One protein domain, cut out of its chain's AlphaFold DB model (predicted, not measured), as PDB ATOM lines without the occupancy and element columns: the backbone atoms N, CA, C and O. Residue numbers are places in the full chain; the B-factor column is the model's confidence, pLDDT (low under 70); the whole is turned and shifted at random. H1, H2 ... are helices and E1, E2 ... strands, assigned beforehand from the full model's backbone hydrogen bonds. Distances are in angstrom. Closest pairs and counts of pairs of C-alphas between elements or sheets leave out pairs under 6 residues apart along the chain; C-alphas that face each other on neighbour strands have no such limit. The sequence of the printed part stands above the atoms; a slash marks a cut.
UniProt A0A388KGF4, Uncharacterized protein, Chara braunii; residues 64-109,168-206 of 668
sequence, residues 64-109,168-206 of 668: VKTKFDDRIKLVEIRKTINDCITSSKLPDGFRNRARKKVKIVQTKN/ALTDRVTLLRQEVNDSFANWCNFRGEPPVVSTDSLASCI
ATOM      1  N   VAL A  64      46.795 -30.803 -36.725       95.31
ATOM      2  CA  VAL A  64      48.054 -30.193 -37.145       95.31
ATOM      3  C   VAL A  64      49.188 -30.773 -36.320       95.31
ATOM      4  O   VAL A  64      49.226 -30.617 -35.096       95.31
ATOM      5  N   LYS A  65      50.081 -31.504 -36.985       95.19
ATOM      6  CA  LYS A  65      51.229 -32.146 -36.341       95.19
ATOM      7  C   LYS A  65      52.455 -31.275 -36.529       95.19
ATOM      8  O   LYS A  65      52.945 -31.171 -37.643       95.19
ATOM      9  N   THR A  66      52.971 -30.714 -35.443       93.81
ATOM     10  CA  THR A  66      54.191 -29.902 -35.488       93.81
ATOM     11  C   THR A  66      55.359 -30.622 -34.835       93.81
ATOM     12  O   THR A  66      55.167 -31.505 -33.993       93.81
ATOM     13  N   LYS A  67      56.596 -30.304 -35.215       91.75
ATOM     14  CA  LYS A  67      57.771 -30.711 -34.433       91.75
ATOM     15  C   LYS A  67      57.847 -29.921 -33.127       91.75
ATOM     16  O   LYS A  67      57.387 -28.780 -33.049       91.75
ATOM     17  N   PHE A  68      58.375 -30.549 -32.076       90.00
ATOM     18  CA  PHE A  68      58.534 -29.872 -30.791       90.00
ATOM     19  C   PHE A  68      59.570 -28.751 -30.916       90.00
ATOM     20  O   PHE A  68      60.729 -28.990 -31.259       90.00
ATOM     21  N   ASP A  69      59.164 -27.538 -30.566       88.75
ATOM     22  CA  ASP A  69      60.031 -26.374 -30.454       88.75
ATOM     23  C   ASP A  69      59.424 -25.460 -29.386       88.75
ATOM     24  O   ASP A  69      58.233 -25.146 -29.445       88.75
ATOM     25  N   ASP A  70      60.210 -25.091 -28.377       86.62
ATOM     26  CA  ASP A  70      59.752 -24.246 -27.270       86.62
ATOM     27  C   ASP A  70      59.529 -22.783 -27.690       86.62
ATOM     28  O   ASP A  70      58.832 -22.054 -26.987       86.62
ATOM     29  N   ARG A  71      60.035 -22.372 -28.862       87.50
ATOM     30  CA  ARG A  71      59.778 -21.049 -29.444       87.50
ATOM     31  C   ARG A  71      58.368 -20.923 -30.006       87.50
ATOM     32  O   ARG A  71      57.894 -19.805 -30.198       87.50
ATOM     33  N   ILE A  72      57.715 -22.044 -30.313       90.81
ATOM     34  CA  ILE A  72      56.407 -22.057 -30.962       90.81
ATOM     35  C   ILE A  72      55.309 -21.639 -29.984       90.81
ATOM     36  O   ILE A  72      55.029 -22.312 -28.990       90.81
ATOM     37  N   LYS A  73      54.584 -20.586 -30.353       93.31
ATOM     38  CA  LYS A  73      53.360 -20.148 -29.690       93.31
ATOM     39  C   LYS A  73      52.176 -20.930 -30.258       93.31
ATOM     40  O   LYS A  73      51.593 -20.562 -31.274       93.31
ATOM     41  N   LEU A  74      51.783 -22.014 -29.582       93.50
ATOM     42  CA  LEU A  74      50.649 -22.854 -30.012       93.50
ATOM     43  C   LEU A  74      49.335 -22.069 -30.164       93.50
ATOM     44  O   LEU A  74      48.488 -22.441 -30.974       93.50
ATOM     45  N   VAL A  75      49.166 -20.993 -29.389       94.25
ATOM     46  CA  VAL A  75      48.010 -20.090 -29.483       94.25
ATOM     47  C   VAL A  75      47.998 -19.351 -30.820       94.25
ATOM     48  O   VAL A  75      46.960 -19.328 -31.475       94.25
ATOM     49  N   GLU A  76      49.140 -18.822 -31.260       95.12
ATOM     50  CA  GLU A  76      49.254 -18.117 -32.542       95.12
ATOM     51  C   GLU A  76      49.081 -19.082 -33.717       95.12
ATOM     52  O   GLU A  76      48.262 -18.824 -34.591       95.12
ATOM     53  N   ILE A  77      49.685 -20.278 -33.656       94.44
ATOM     54  CA  ILE A  77      49.426 -21.331 -34.654       94.44
ATOM     55  C   ILE A  77      47.927 -21.627 -34.754       94.44
ATOM     56  O   ILE A  77      47.383 -21.798 -35.845       94.44
ATOM     57  N   ARG A  78      47.226 -21.699 -33.615       95.38
ATOM     58  CA  ARG A  78      45.781 -21.943 -33.605       95.38
ATOM     59  C   ARG A  78      45.008 -20.815 -34.287       95.38
ATOM     60  O   ARG A  78      44.014 -21.123 -34.944       95.38
ATOM     61  N   LYS A  79      45.425 -19.556 -34.130       94.62
ATOM     62  CA  LYS A  79      44.826 -18.416 -34.839       94.62
ATOM     63  C   LYS A  79      45.054 -18.554 -36.340       94.62
ATOM     64  O   LYS A  79      44.071 -18.704 -37.054       94.62
ATOM     65  N   THR A  80      46.301 -18.728 -36.779       94.31
ATOM     66  CA  THR A  80      46.648 -18.924 -38.195       94.31
ATOM     67  C   THR A  80      45.860 -20.070 -38.838       94.31
ATOM     68  O   THR A  80      45.287 -19.911 -39.914       94.31
ATOM     69  N   ILE A  81      45.743 -21.226 -38.171       94.56
ATOM     70  CA  ILE A  81      44.938 -22.354 -38.675       94.56
ATOM     71  C   ILE A  81      43.450 -21.987 -38.750       94.56
ATOM     72  O   ILE A  81      42.763 -22.378 -39.692       94.56
ATOM     73  N   ASN A  82      42.922 -21.279 -37.751       94.69
ATOM     74  CA  ASN A  82      41.526 -20.851 -37.761       94.69
ATOM     75  C   ASN A  82      41.241 -19.846 -38.875       94.69
ATOM     76  O   ASN A  82      40.153 -19.913 -39.444       94.69
ATOM     77  N   ASP A  83      42.189 -18.975 -39.201       92.56
ATOM     78  CA  ASP A  83      42.079 -18.030 -40.311       92.56
ATOM     79  C   ASP A  83      42.087 -18.793 -41.639       92.56
ATOM     80  O   ASP A  83      41.178 -18.626 -42.448       92.56
ATOM     81  N   CYS A  84      42.981 -19.777 -41.790       91.88
ATOM     82  CA  CYS A  84      42.994 -20.687 -42.941       91.88
ATOM     83  C   CYS A  84      41.665 -21.443 -43.116       91.88
ATOM     84  O   CYS A  84      41.135 -21.554 -44.219       91.88
ATOM     85  N   ILE A  85      41.089 -21.960 -42.022       92.69
ATOM     86  CA  ILE A  85      39.765 -22.599 -42.050       92.69
ATOM     87  C   ILE A  85      38.681 -21.578 -42.412       92.69
ATOM     88  O   ILE A  85      37.716 -21.931 -43.090       92.69
ATOM     89  N   THR A  86      38.811 -20.333 -41.958       91.19
ATOM     90  CA  THR A  86      37.820 -19.280 -42.199       91.19
ATOM     91  C   THR A  86      37.762 -18.894 -43.671       91.19
ATOM     92  O   THR A  86      36.663 -18.808 -44.216       91.19
ATOM     93  N   SER A  87      38.925 -18.786 -44.310       88.31
ATOM     94  CA  SER A  87      39.079 -18.493 -45.740       88.31
ATOM     95  C   SER A  87      38.848 -19.706 -46.654       88.31
ATOM     96  O   SER A  87      38.819 -19.572 -47.872       88.31
ATOM     97  N   SER A  88      38.687 -20.911 -46.094       87.06
ATOM     98  CA  SER A  88      38.459 -22.127 -46.882       87.06
ATOM     99  C   SER A  88      37.022 -22.242 -47.406       87.06
ATOM    100  O   SER A  88      36.063 -21.817 -46.756       87.06
ATOM    101  N   LYS A  89      36.847 -22.950 -48.531       86.75
ATOM    102  CA  LYS A  89      35.541 -23.269 -49.151       86.75
ATOM    103  C   LYS A  89      34.721 -24.322 -48.374       86.75
ATOM    104  O   LYS A  89      33.994 -25.123 -48.957       86.75
ATOM    105  N   LEU A  90      34.844 -24.364 -47.045       88.62
ATOM    106  CA  LEU A  90      34.059 -25.250 -46.185       88.62
ATOM    107  C   LEU A  90      32.660 -24.669 -45.924       88.62
ATOM    108  O   LEU A  90      32.554 -23.472 -45.638       88.62
ATOM    109  N   PRO A  91      31.601 -25.500 -45.888       90.56
ATOM    110  CA  PRO A  91      30.265 -25.049 -45.503       90.56
ATOM    111  C   PRO A  91      30.229 -24.467 -44.081       90.56
ATOM    112  O   PRO A  91      30.791 -25.066 -43.158       90.56
ATOM    113  N   ASP A  92      29.512 -23.363 -43.861       85.31
ATOM    114  CA  ASP A  92      29.549 -22.581 -42.606       85.31
ATOM    115  C   ASP A  92      29.282 -23.409 -41.337       85.31
ATOM    116  O   ASP A  92      29.984 -23.298 -40.324       85.31
ATOM    117  N   GLY A  93      28.287 -24.304 -41.393       82.94
ATOM    118  CA  GLY A  93      27.943 -25.194 -40.279       82.94
ATOM    119  C   GLY A  93      29.085 -26.141 -39.891       82.94
ATOM    120  O   GLY A  93      29.271 -26.442 -38.709       82.94
ATOM    121  N   PHE A  94      29.885 -26.572 -40.867       90.31
ATOM    122  CA  PHE A  94      31.041 -27.436 -40.649       90.31
ATOM    123  C   PHE A  94      32.307 -26.642 -40.316       90.31
ATOM    124  O   PHE A  94      33.069 -27.060 -39.446       90.31
ATOM    125  N   ARG A  95      32.497 -25.465 -40.922       91.94
ATOM    126  CA  ARG A  95      33.617 -24.546 -40.661       91.94
ATOM    127  C   ARG A  95      33.731 -24.204 -39.173       91.94
ATOM    128  O   ARG A  95      34.786 -24.381 -38.565       91.94
ATOM    129  N   ASN A  96      32.615 -23.839 -38.540       90.25
ATOM    130  CA  ASN A  96      32.566 -23.559 -37.099       90.25
ATOM    131  C   ASN A  96      32.928 -24.779 -36.242       90.25
ATOM    132  O   ASN A  96      33.607 -24.663 -35.216       90.25
ATOM    133  N   ARG A  97      32.497 -25.971 -36.664       91.44
ATOM    134  CA  ARG A  97      32.853 -27.228 -36.000       91.44
ATOM    135  C   ARG A  97      34.349 -27.516 -36.147       91.44
ATOM    136  O   ARG A  97      34.972 -27.921 -35.166       91.44
ATOM    137  N   ALA A  98      34.913 -27.320 -37.338       92.81
ATOM    138  CA  ALA A  98      36.328 -27.524 -37.619       92.81
ATOM    139  C   ALA A  98      37.195 -26.633 -36.721       92.81
ATOM    140  O   ALA A  98      37.984 -27.177 -35.954       92.81
ATOM    141  N   ARG A  99      36.946 -25.313 -36.687       94.31
ATOM    142  CA  ARG A  99      37.653 -24.344 -35.815       94.31
ATOM    143  C   ARG A  99      37.652 -24.760 -34.339       94.31
ATOM    144  O   ARG A  99      38.683 -24.770 -33.668       94.31
ATOM    145  N   LYS A 100      36.494 -25.185 -33.821       91.44
ATOM    146  CA  LYS A 100      36.362 -25.638 -32.423       91.44
ATOM    147  C   LYS A 100      37.114 -26.940 -32.136       91.44
ATOM    148  O   LYS A 100      37.512 -27.172 -30.997       91.44
ATOM    149  N   LYS A 101      37.293 -27.802 -33.138       93.38
ATOM    150  CA  LYS A 101      37.851 -29.155 -32.978       93.38
ATOM    151  C   LYS A 101      39.266 -29.326 -33.534       93.38
ATOM    152  O   LYS A 101      39.782 -30.437 -33.432       93.38
ATOM    153  N   VAL A 102      39.901 -28.261 -34.035       95.06
ATOM    154  CA  VAL A 102      41.329 -28.269 -34.395       95.06
ATOM    155  C   VAL A 102      42.147 -28.772 -33.213       95.06
ATOM    156  O   VAL A 102      42.019 -28.266 -32.091       95.06
ATOM    157  N   LYS A 103      43.010 -29.748 -33.486       95.94
ATOM    158  CA  LYS A 103      44.003 -30.259 -32.542       95.94
ATOM    159  C   LYS A 103      45.382 -29.930 -33.076       95.94
ATOM    160  O   LYS A 103      45.686 -30.273 -34.210       95.94
ATOM    161  N   ILE A 104      46.208 -29.313 -32.246       95.69
ATOM    162  CA  ILE A 104      47.627 -29.129 -32.537       95.69
ATOM    163  C   ILE A 104      48.368 -30.113 -31.645       95.69
ATOM    164  O   ILE A 104      48.137 -30.146 -30.436       95.69
ATOM    165  N   VAL A 105      49.191 -30.962 -32.246       94.19
ATOM    166  CA  VAL A 105      49.920 -32.012 -31.538       94.19
ATOM    167  C   VAL A 105      51.391 -31.891 -31.887       94.19
ATOM    168  O   VAL A 105      51.765 -32.020 -33.050       94.19
ATOM    169  N   GLN A 106      52.227 -31.682 -30.874       91.75
ATOM    170  CA  GLN A 106      53.671 -31.738 -31.053       91.75
ATOM    171  C   GLN A 106      54.128 -33.198 -31.129       91.75
ATOM    172  O   GLN A 106      53.722 -34.048 -30.334       91.75
ATOM    173  N   THR A 107      54.962 -33.495 -32.115       91.31
ATOM    174  CA  THR A 107      55.514 -34.821 -32.386       91.31
ATOM    175  C   THR A 107      56.984 -34.880 -31.994       91.31
ATOM    176  O   THR A 107      57.659 -33.857 -31.871       91.31
ATOM    177  N   LYS A 108      57.490 -36.101 -31.785       89.44
ATOM    178  CA  LYS A 108      58.888 -36.332 -31.419       89.44
ATOM    179  C   LYS A 108      59.823 -35.788 -32.514       89.44
ATOM    180  O   LYS A 108      59.609 -36.037 -33.709       89.44
ATOM    181  N   ASN A 109      60.862 -35.078 -32.089       91.88
ATOM    182  CA  ASN A 109      61.966 -34.681 -32.956       91.88
ATOM    183  C   ASN A 109      62.882 -35.873 -33.247       91.88
ATOM    184  O   ASN A 109      62.911 -36.844 -32.485       91.88
ATOM    185  N   ALA A 168      67.653 -24.437 -37.157       82.19
ATOM    186  CA  ALA A 168      67.813 -22.990 -37.258       82.19
ATOM    187  C   ALA A 168      66.444 -22.294 -37.350       82.19
ATOM    188  O   ALA A 168      65.433 -22.908 -37.696       82.19
ATOM    189  N   LEU A 169      66.384 -21.011 -36.985       78.12
ATOM    190  CA  LEU A 169      65.118 -20.270 -36.940       78.12
ATOM    191  C   LEU A 169      64.461 -20.157 -38.327       78.12
ATOM    192  O   LEU A 169      63.267 -20.415 -38.459       78.12
ATOM    193  N   THR A 170      65.254 -19.823 -39.345       76.38
ATOM    194  CA  THR A 170      64.832 -19.726 -40.751       76.38
ATOM    195  C   THR A 170      64.267 -21.054 -41.250       76.38
ATOM    196  O   THR A 170      63.142 -21.110 -41.753       76.38
ATOM    197  N   ASP A 171      64.992 -22.145 -41.002       82.25
ATOM    198  CA  ASP A 171      64.552 -23.500 -41.341       82.25
ATOM    199  C   ASP A 171      63.256 -23.850 -40.610       82.25
ATOM    200  O   ASP A 171      62.371 -24.503 -41.163       82.25
ATOM    201  N   ARG A 172      63.101 -23.391 -39.363       88.50
ATOM    202  CA  ARG A 172      61.935 -23.715 -38.547       88.50
ATOM    203  C   ARG A 172      60.648 -23.074 -39.060       88.50
ATOM    204  O   ARG A 172      59.623 -23.755 -39.030       88.50
ATOM    205  N   VAL A 173      60.678 -21.830 -39.542       88.56
ATOM    206  CA  VAL A 173      59.504 -21.194 -40.181       88.56
ATOM    207  C   VAL A 173      59.081 -21.995 -41.415       88.56
ATOM    208  O   VAL A 173      57.903 -22.315 -41.576       88.56
ATOM    209  N   THR A 174      60.048 -22.394 -42.245       88.69
ATOM    210  CA  THR A 174      59.801 -23.205 -43.445       88.69
ATOM    211  C   THR A 174      59.221 -24.574 -43.102       88.69
ATOM    212  O   THR A 174      58.213 -24.977 -43.684       88.69
ATOM    213  N   LEU A 175      59.784 -25.259 -42.105       89.19
ATOM    214  CA  LEU A 175      59.266 -26.540 -41.627       89.19
ATOM    215  C   LEU A 175      57.854 -26.401 -41.045       89.19
ATOM    216  O   LEU A 175      57.008 -27.257 -41.282       89.19
ATOM    217  N   LEU A 176      57.567 -25.327 -40.301       91.56
ATOM    218  CA  LEU A 176      56.228 -25.090 -39.764       91.56
ATOM    219  C   LEU A 176      55.208 -24.862 -40.889       91.56
ATOM    220  O   LEU A 176      54.092 -25.375 -40.809       91.56
ATOM    221  N   ARG A 177      55.595 -24.152 -41.957       91.81
ATOM    222  CA  ARG A 177      54.758 -23.992 -43.154       91.81
ATOM    223  C   ARG A 177      54.421 -25.345 -43.775       91.81
ATOM    224  O   ARG A 177      53.252 -25.620 -44.026       91.81
ATOM    225  N   GLN A 178      55.428 -26.196 -43.974       91.31
ATOM    226  CA  GLN A 178      55.239 -27.552 -44.499       91.31
ATOM    227  C   GLN A 178      54.313 -28.375 -43.598       91.31
ATOM    228  O   GLN A 178      53.342 -28.939 -44.081       91.31
ATOM    229  N   GLU A 179      54.530 -28.363 -42.282       93.81
ATOM    230  CA  GLU A 179      53.689 -29.079 -41.316       93.81
ATOM    231  C   GLU A 179      52.215 -28.647 -41.368       93.81
ATOM    232  O   GLU A 179      51.314 -29.487 -41.270       93.81
ATOM    233  N   VAL A 180      51.948 -27.346 -41.518       92.94
ATOM    234  CA  VAL A 180      50.585 -26.819 -41.674       92.94
ATOM    235  C   VAL A 180      49.997 -27.262 -43.011       92.94
ATOM    236  O   VAL A 180      48.908 -27.840 -43.020       92.94
ATOM    237  N   ASN A 181      50.725 -27.069 -44.112       91.81
ATOM    238  CA  ASN A 181      50.276 -27.439 -45.455       91.81
ATOM    239  C   ASN A 181      49.971 -28.937 -45.557       91.81
ATOM    240  O   ASN A 181      48.875 -29.311 -45.971       91.81
ATOM    241  N   ASP A 182      50.880 -29.786 -45.081       92.25
ATOM    242  CA  ASP A 182      50.710 -31.238 -45.025       92.25
ATOM    243  C   ASP A 182      49.480 -31.621 -44.203       92.25
ATOM    244  O   ASP A 182      48.764 -32.568 -44.533       92.25
ATOM    245  N   SER A 183      49.201 -30.894 -43.120       93.44
ATOM    246  CA  SER A 183      48.040 -31.169 -42.275       93.44
ATOM    247  C   SER A 183      46.721 -30.874 -42.992       93.44
ATOM    248  O   SER A 183      45.768 -31.635 -42.821       93.44
ATOM    249  N   PHE A 184      46.660 -29.818 -43.810       92.69
ATOM    250  CA  PHE A 184      45.498 -29.526 -44.656       92.69
ATOM    251  C   PHE A 184      45.392 -30.493 -45.839       92.69
ATOM    252  O   PHE A 184      44.314 -31.038 -46.066       92.69
ATOM    253  N   ALA A 185      46.502 -30.780 -46.526       90.75
ATOM    254  CA  ALA A 185      46.547 -31.712 -47.654       90.75
ATOM    255  C   ALA A 185      46.081 -33.125 -47.262       90.75
ATOM    256  O   ALA A 185      45.369 -33.791 -48.009       90.75
ATOM    257  N   ASN A 186      46.427 -33.572 -46.052       90.50
ATOM    258  CA  ASN A 186      46.026 -34.880 -45.533       90.50
ATOM    259  C   ASN A 186      44.645 -34.881 -44.848       90.50
ATOM    260  O   ASN A 186      44.186 -35.927 -44.370       90.50
ATOM    261  N   TRP A 187      43.967 -33.734 -44.747       93.62
ATOM    262  CA  TRP A 187      42.661 -33.655 -44.103       93.62
ATOM    263  C   TRP A 187      41.545 -33.975 -45.097       93.62
ATOM    264  O   TRP A 187      41.173 -33.150 -45.918       93.62
ATOM    265  N   CYS A 188      40.923 -35.151 -44.970       90.81
ATOM    266  CA  CYS A 188      39.927 -35.641 -45.936       90.81
ATOM    267  C   CYS A 188      38.669 -34.768 -46.123       90.81
ATOM    268  O   CYS A 188      37.874 -35.038 -47.016       90.81
ATOM    269  N   ASN A 189      38.426 -33.793 -45.241       91.62
ATOM    270  CA  ASN A 189      37.311 -32.848 -45.379       91.62
ATOM    271  C   ASN A 189      37.704 -31.574 -46.125       91.62
ATOM    272  O   ASN A 189      36.831 -30.781 -46.465       91.62
ATOM    273  N   PHE A 190      38.998 -31.362 -46.332       88.31
ATOM    274  CA  PHE A 190      39.513 -30.254 -47.101       88.31
ATOM    275  C   PHE A 190      39.473 -30.617 -48.587       88.31
ATOM    276  O   PHE A 190      39.847 -31.723 -48.975       88.31
ATOM    277  N   ARG A 191      38.952 -29.705 -49.410       77.44
ATOM    278  CA  ARG A 191      38.858 -29.860 -50.865       77.44
ATOM    279  C   ARG A 191      39.492 -28.633 -51.509       77.44
ATOM    280  O   ARG A 191      39.071 -27.519 -51.200       77.44
ATOM    281  N   GLY A 192      40.456 -28.851 -52.395       76.56
ATOM    282  CA  GLY A 192      41.216 -27.792 -53.057       76.56
ATOM    283  C   GLY A 192      42.663 -27.714 -52.578       76.56
ATOM    284  O   GLY A 192      43.136 -28.587 -51.848       76.56
ATOM    285  N   GLU A 193      43.357 -26.672 -53.022       78.25
ATOM    286  CA  GLU A 193      44.759 -26.460 -52.683       78.25
ATOM    287  C   GLU A 193      44.938 -26.047 -51.218       78.25
ATOM    288  O   GLU A 193      44.086 -25.332 -50.673       78.25
ATOM    289  N   PRO A 194      46.021 -26.501 -50.556       79.19
ATOM    290  CA  PRO A 194      46.350 -26.081 -49.202       79.19
ATOM    291  C   PRO A 194      46.360 -24.550 -49.076       79.19
ATOM    292  O   PRO A 194      46.762 -23.859 -50.010       79.19
ATOM    293  N   PRO A 195      45.938 -24.003 -47.925       80.50
ATOM    294  CA  PRO A 195      45.930 -22.562 -47.722       80.50
ATOM    295  C   PRO A 195      47.349 -21.994 -47.861       80.50
ATOM    296  O   PRO A 195      48.293 -22.513 -47.266       80.50
ATOM    297  N   VAL A 196      47.494 -20.901 -48.612       80.56
ATOM    298  CA  VAL A 196      48.759 -20.164 -48.688       80.56
ATOM    299  C   VAL A 196      48.927 -19.380 -47.391       80.56
ATOM    300  O   VAL A 196      48.257 -18.376 -47.161       80.56
ATOM    301  N   VAL A 197      49.807 -19.863 -46.515       84.19
ATOM    302  CA  VAL A 197      50.132 -19.180 -45.261       84.19
ATOM    303  C   VAL A 197      51.359 -18.297 -45.468       84.19
ATOM    304  O   VAL A 197      52.436 -18.799 -45.814       84.19
ATOM    305  N   SER A 198      51.204 -16.989 -45.245       84.62
ATOM    306  CA  SER A 198      52.310 -16.039 -45.377       84.62
ATOM    307  C   SER A 198      53.433 -16.351 -44.386       84.62
ATOM    308  O   SER A 198      53.208 -16.830 -43.268       84.62
ATOM    309  N   THR A 199      54.668 -16.070 -44.802       83.25
ATOM    310  CA  THR A 199      55.852 -16.207 -43.945       83.25
ATOM    311  C   THR A 199      55.707 -15.381 -42.674       83.25
ATOM    312  O   THR A 199      56.018 -15.889 -41.602       83.25
ATOM    313  N   ASP A 200      55.153 -14.174 -42.771       83.44
ATOM    314  CA  ASP A 200      55.009 -13.250 -41.642       83.44
ATOM    315  C   ASP A 200      54.002 -13.756 -40.601       83.44
ATOM    316  O   ASP A 200      54.250 -13.685 -39.394       83.44
ATOM    317  N   SER A 201      52.896 -14.367 -41.051       84.94
ATOM    318  CA  SER A 201      51.920 -14.996 -40.152       84.94
ATOM    319  C   SER A 201      52.541 -16.161 -39.375       84.94
ATOM    320  O   SER A 201      52.271 -16.339 -38.189       84.94
ATOM    321  N   LEU A 202      53.427 -16.935 -40.007       87.88
ATOM    322  CA  LEU A 202      54.138 -18.023 -39.334       87.88
ATOM    323  C   LEU A 202      55.321 -17.534 -38.500       87.88
ATOM    324  O   LEU A 202      55.633 -18.147 -37.480       87.88
ATOM    325  N   ALA A 203      55.961 -16.433 -38.885       86.94
ATOM    326  CA  ALA A 203      57.021 -15.813 -38.106       86.94
ATOM    327  C   ALA A 203      56.482 -15.324 -36.755       86.94
ATOM    328  O   ALA A 203      57.103 -15.583 -35.727       86.94
ATOM    329  N   SER A 204      55.276 -14.740 -36.718       89.06
ATOM    330  CA  SER A 204      54.626 -14.331 -35.459       89.06
ATOM    331  C   SER A 204      54.291 -15.512 -34.528       89.06
ATOM    332  O   SER A 204      54.225 -15.354 -33.302       89.06
ATOM    333  N   CYS A 205      54.168 -16.725 -35.087       90.88
ATOM    334  CA  CYS A 205      53.993 -17.962 -34.328       90.88
ATOM    335  C   CYS A 205      55.266 -18.428 -33.610       90.88
ATOM    336  O   CYS A 205      55.196 -19.368 -32.812       90.88
ATOM    337  N   ILE A 206      56.421 -17.818 -33.882       89.25
ATOM    338  CA  ILE A 206      57.711 -18.218 -33.328       89.25
ATOM    339  C   ILE A 206      58.304 -17.058 -32.530       89.25
ATOM    340  O   ILE A 206      58.385 -15.920 -32.974       89.25
TER     341      ILE A 206
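This is residues 64 to 109 and 168 to 206 of the 668 residues of an uncharacterized protein of Chara braunii (UniProt A0A388KGF4). Two slanted helices, H1 and H3, form the middle of an elongated body, with a small ribbon of two parallel strands, E1 and E2, along one side and the short helix H4 bridging H1 and H3 on the opposite side. H2 folds back beside the last part of H1 as a helical hairpin and makes one end of the long axis. The printed part has 85 residues, with four named helices and two named strands in the order E1 H1 H2 E2 H3 H4, and its class is mostly helix. It is compact, with a radius of gyration of the C-alphas of 12.5 A, and spans 39 by 21 by 20 A.

E1, residues 64 to 67, begins at C-alpha 64 (48.054, -30.193, -37.145). H1, residues 74 to 87, measures 20.0 A from first to last C-alpha. H2, residues 92 to 101, measures 14.3 A. E2, residues 103 to 107, measures 12.4 A. H3, residues 169 to 185, is the longest helix at 24.3 A and begins at C-alpha 169 (65.118, -20.270, -36.940). H4, residues 199 to 204, ends at C-alpha 204 (54.626, -14.331, -35.459).

E1 and E2 are parallel neighbours at 26 degrees, with N 64 and O 103 at 2.8 A and N 107 and O 66 at 2.7 A, both within hydrogen-bond range. E1, H1, H2 and E2 form a strand-helix-strand unit, two parallel neighbour strands with helices between them in the chain, and its crossover is right-handed. E1 and H3 have 11 pairs of C-alphas within 8 A, the closest being those of Val 64 and Ser 183 at 5.2 A. E1 and H1 are near each other, with 5 pairs of C-alphas within 10 A. H1 and H3 are close but not clearly touching; their closest C-alphas, of Ile 81 and Val 180, are 7.8 A apart, at a steep tilt of 45 degrees, the same way. H1, with residues 82 to 86 alone, touches H2 in a hairpin at a shallow tilt of 12 degrees, opposite ways; the closest C-alphas are those of Asn 82 and Arg 99, 5.6 A. H4 touches H1 at a steep tilt of 41 degrees, opposite ways, with the C-alphas of Thr 80 and Ser 201 closest at 6.9 A. H4 touches H3 about perpendicular at 74 degrees, with the C-alphas of Val 173 and Ala 203 closest at 6.3 A. H2 is apart from H3 and H4. Every O i to N i+4 pair is within hydrogen-bond range in H1, H3 and H4, and 5 of 6 are in H2.

The two C-alphas farthest apart are those of Gly 93 and Ala 168, 40.0 A. Residues 110 to 167 are cut out, and C-alphas 109 and 168 are 13.8 A apart across the cut. The link from H3 to H4, residues 186 to 198, is long. The mean pLDDT of the printed part is 89.5, and no printed residue is under 70.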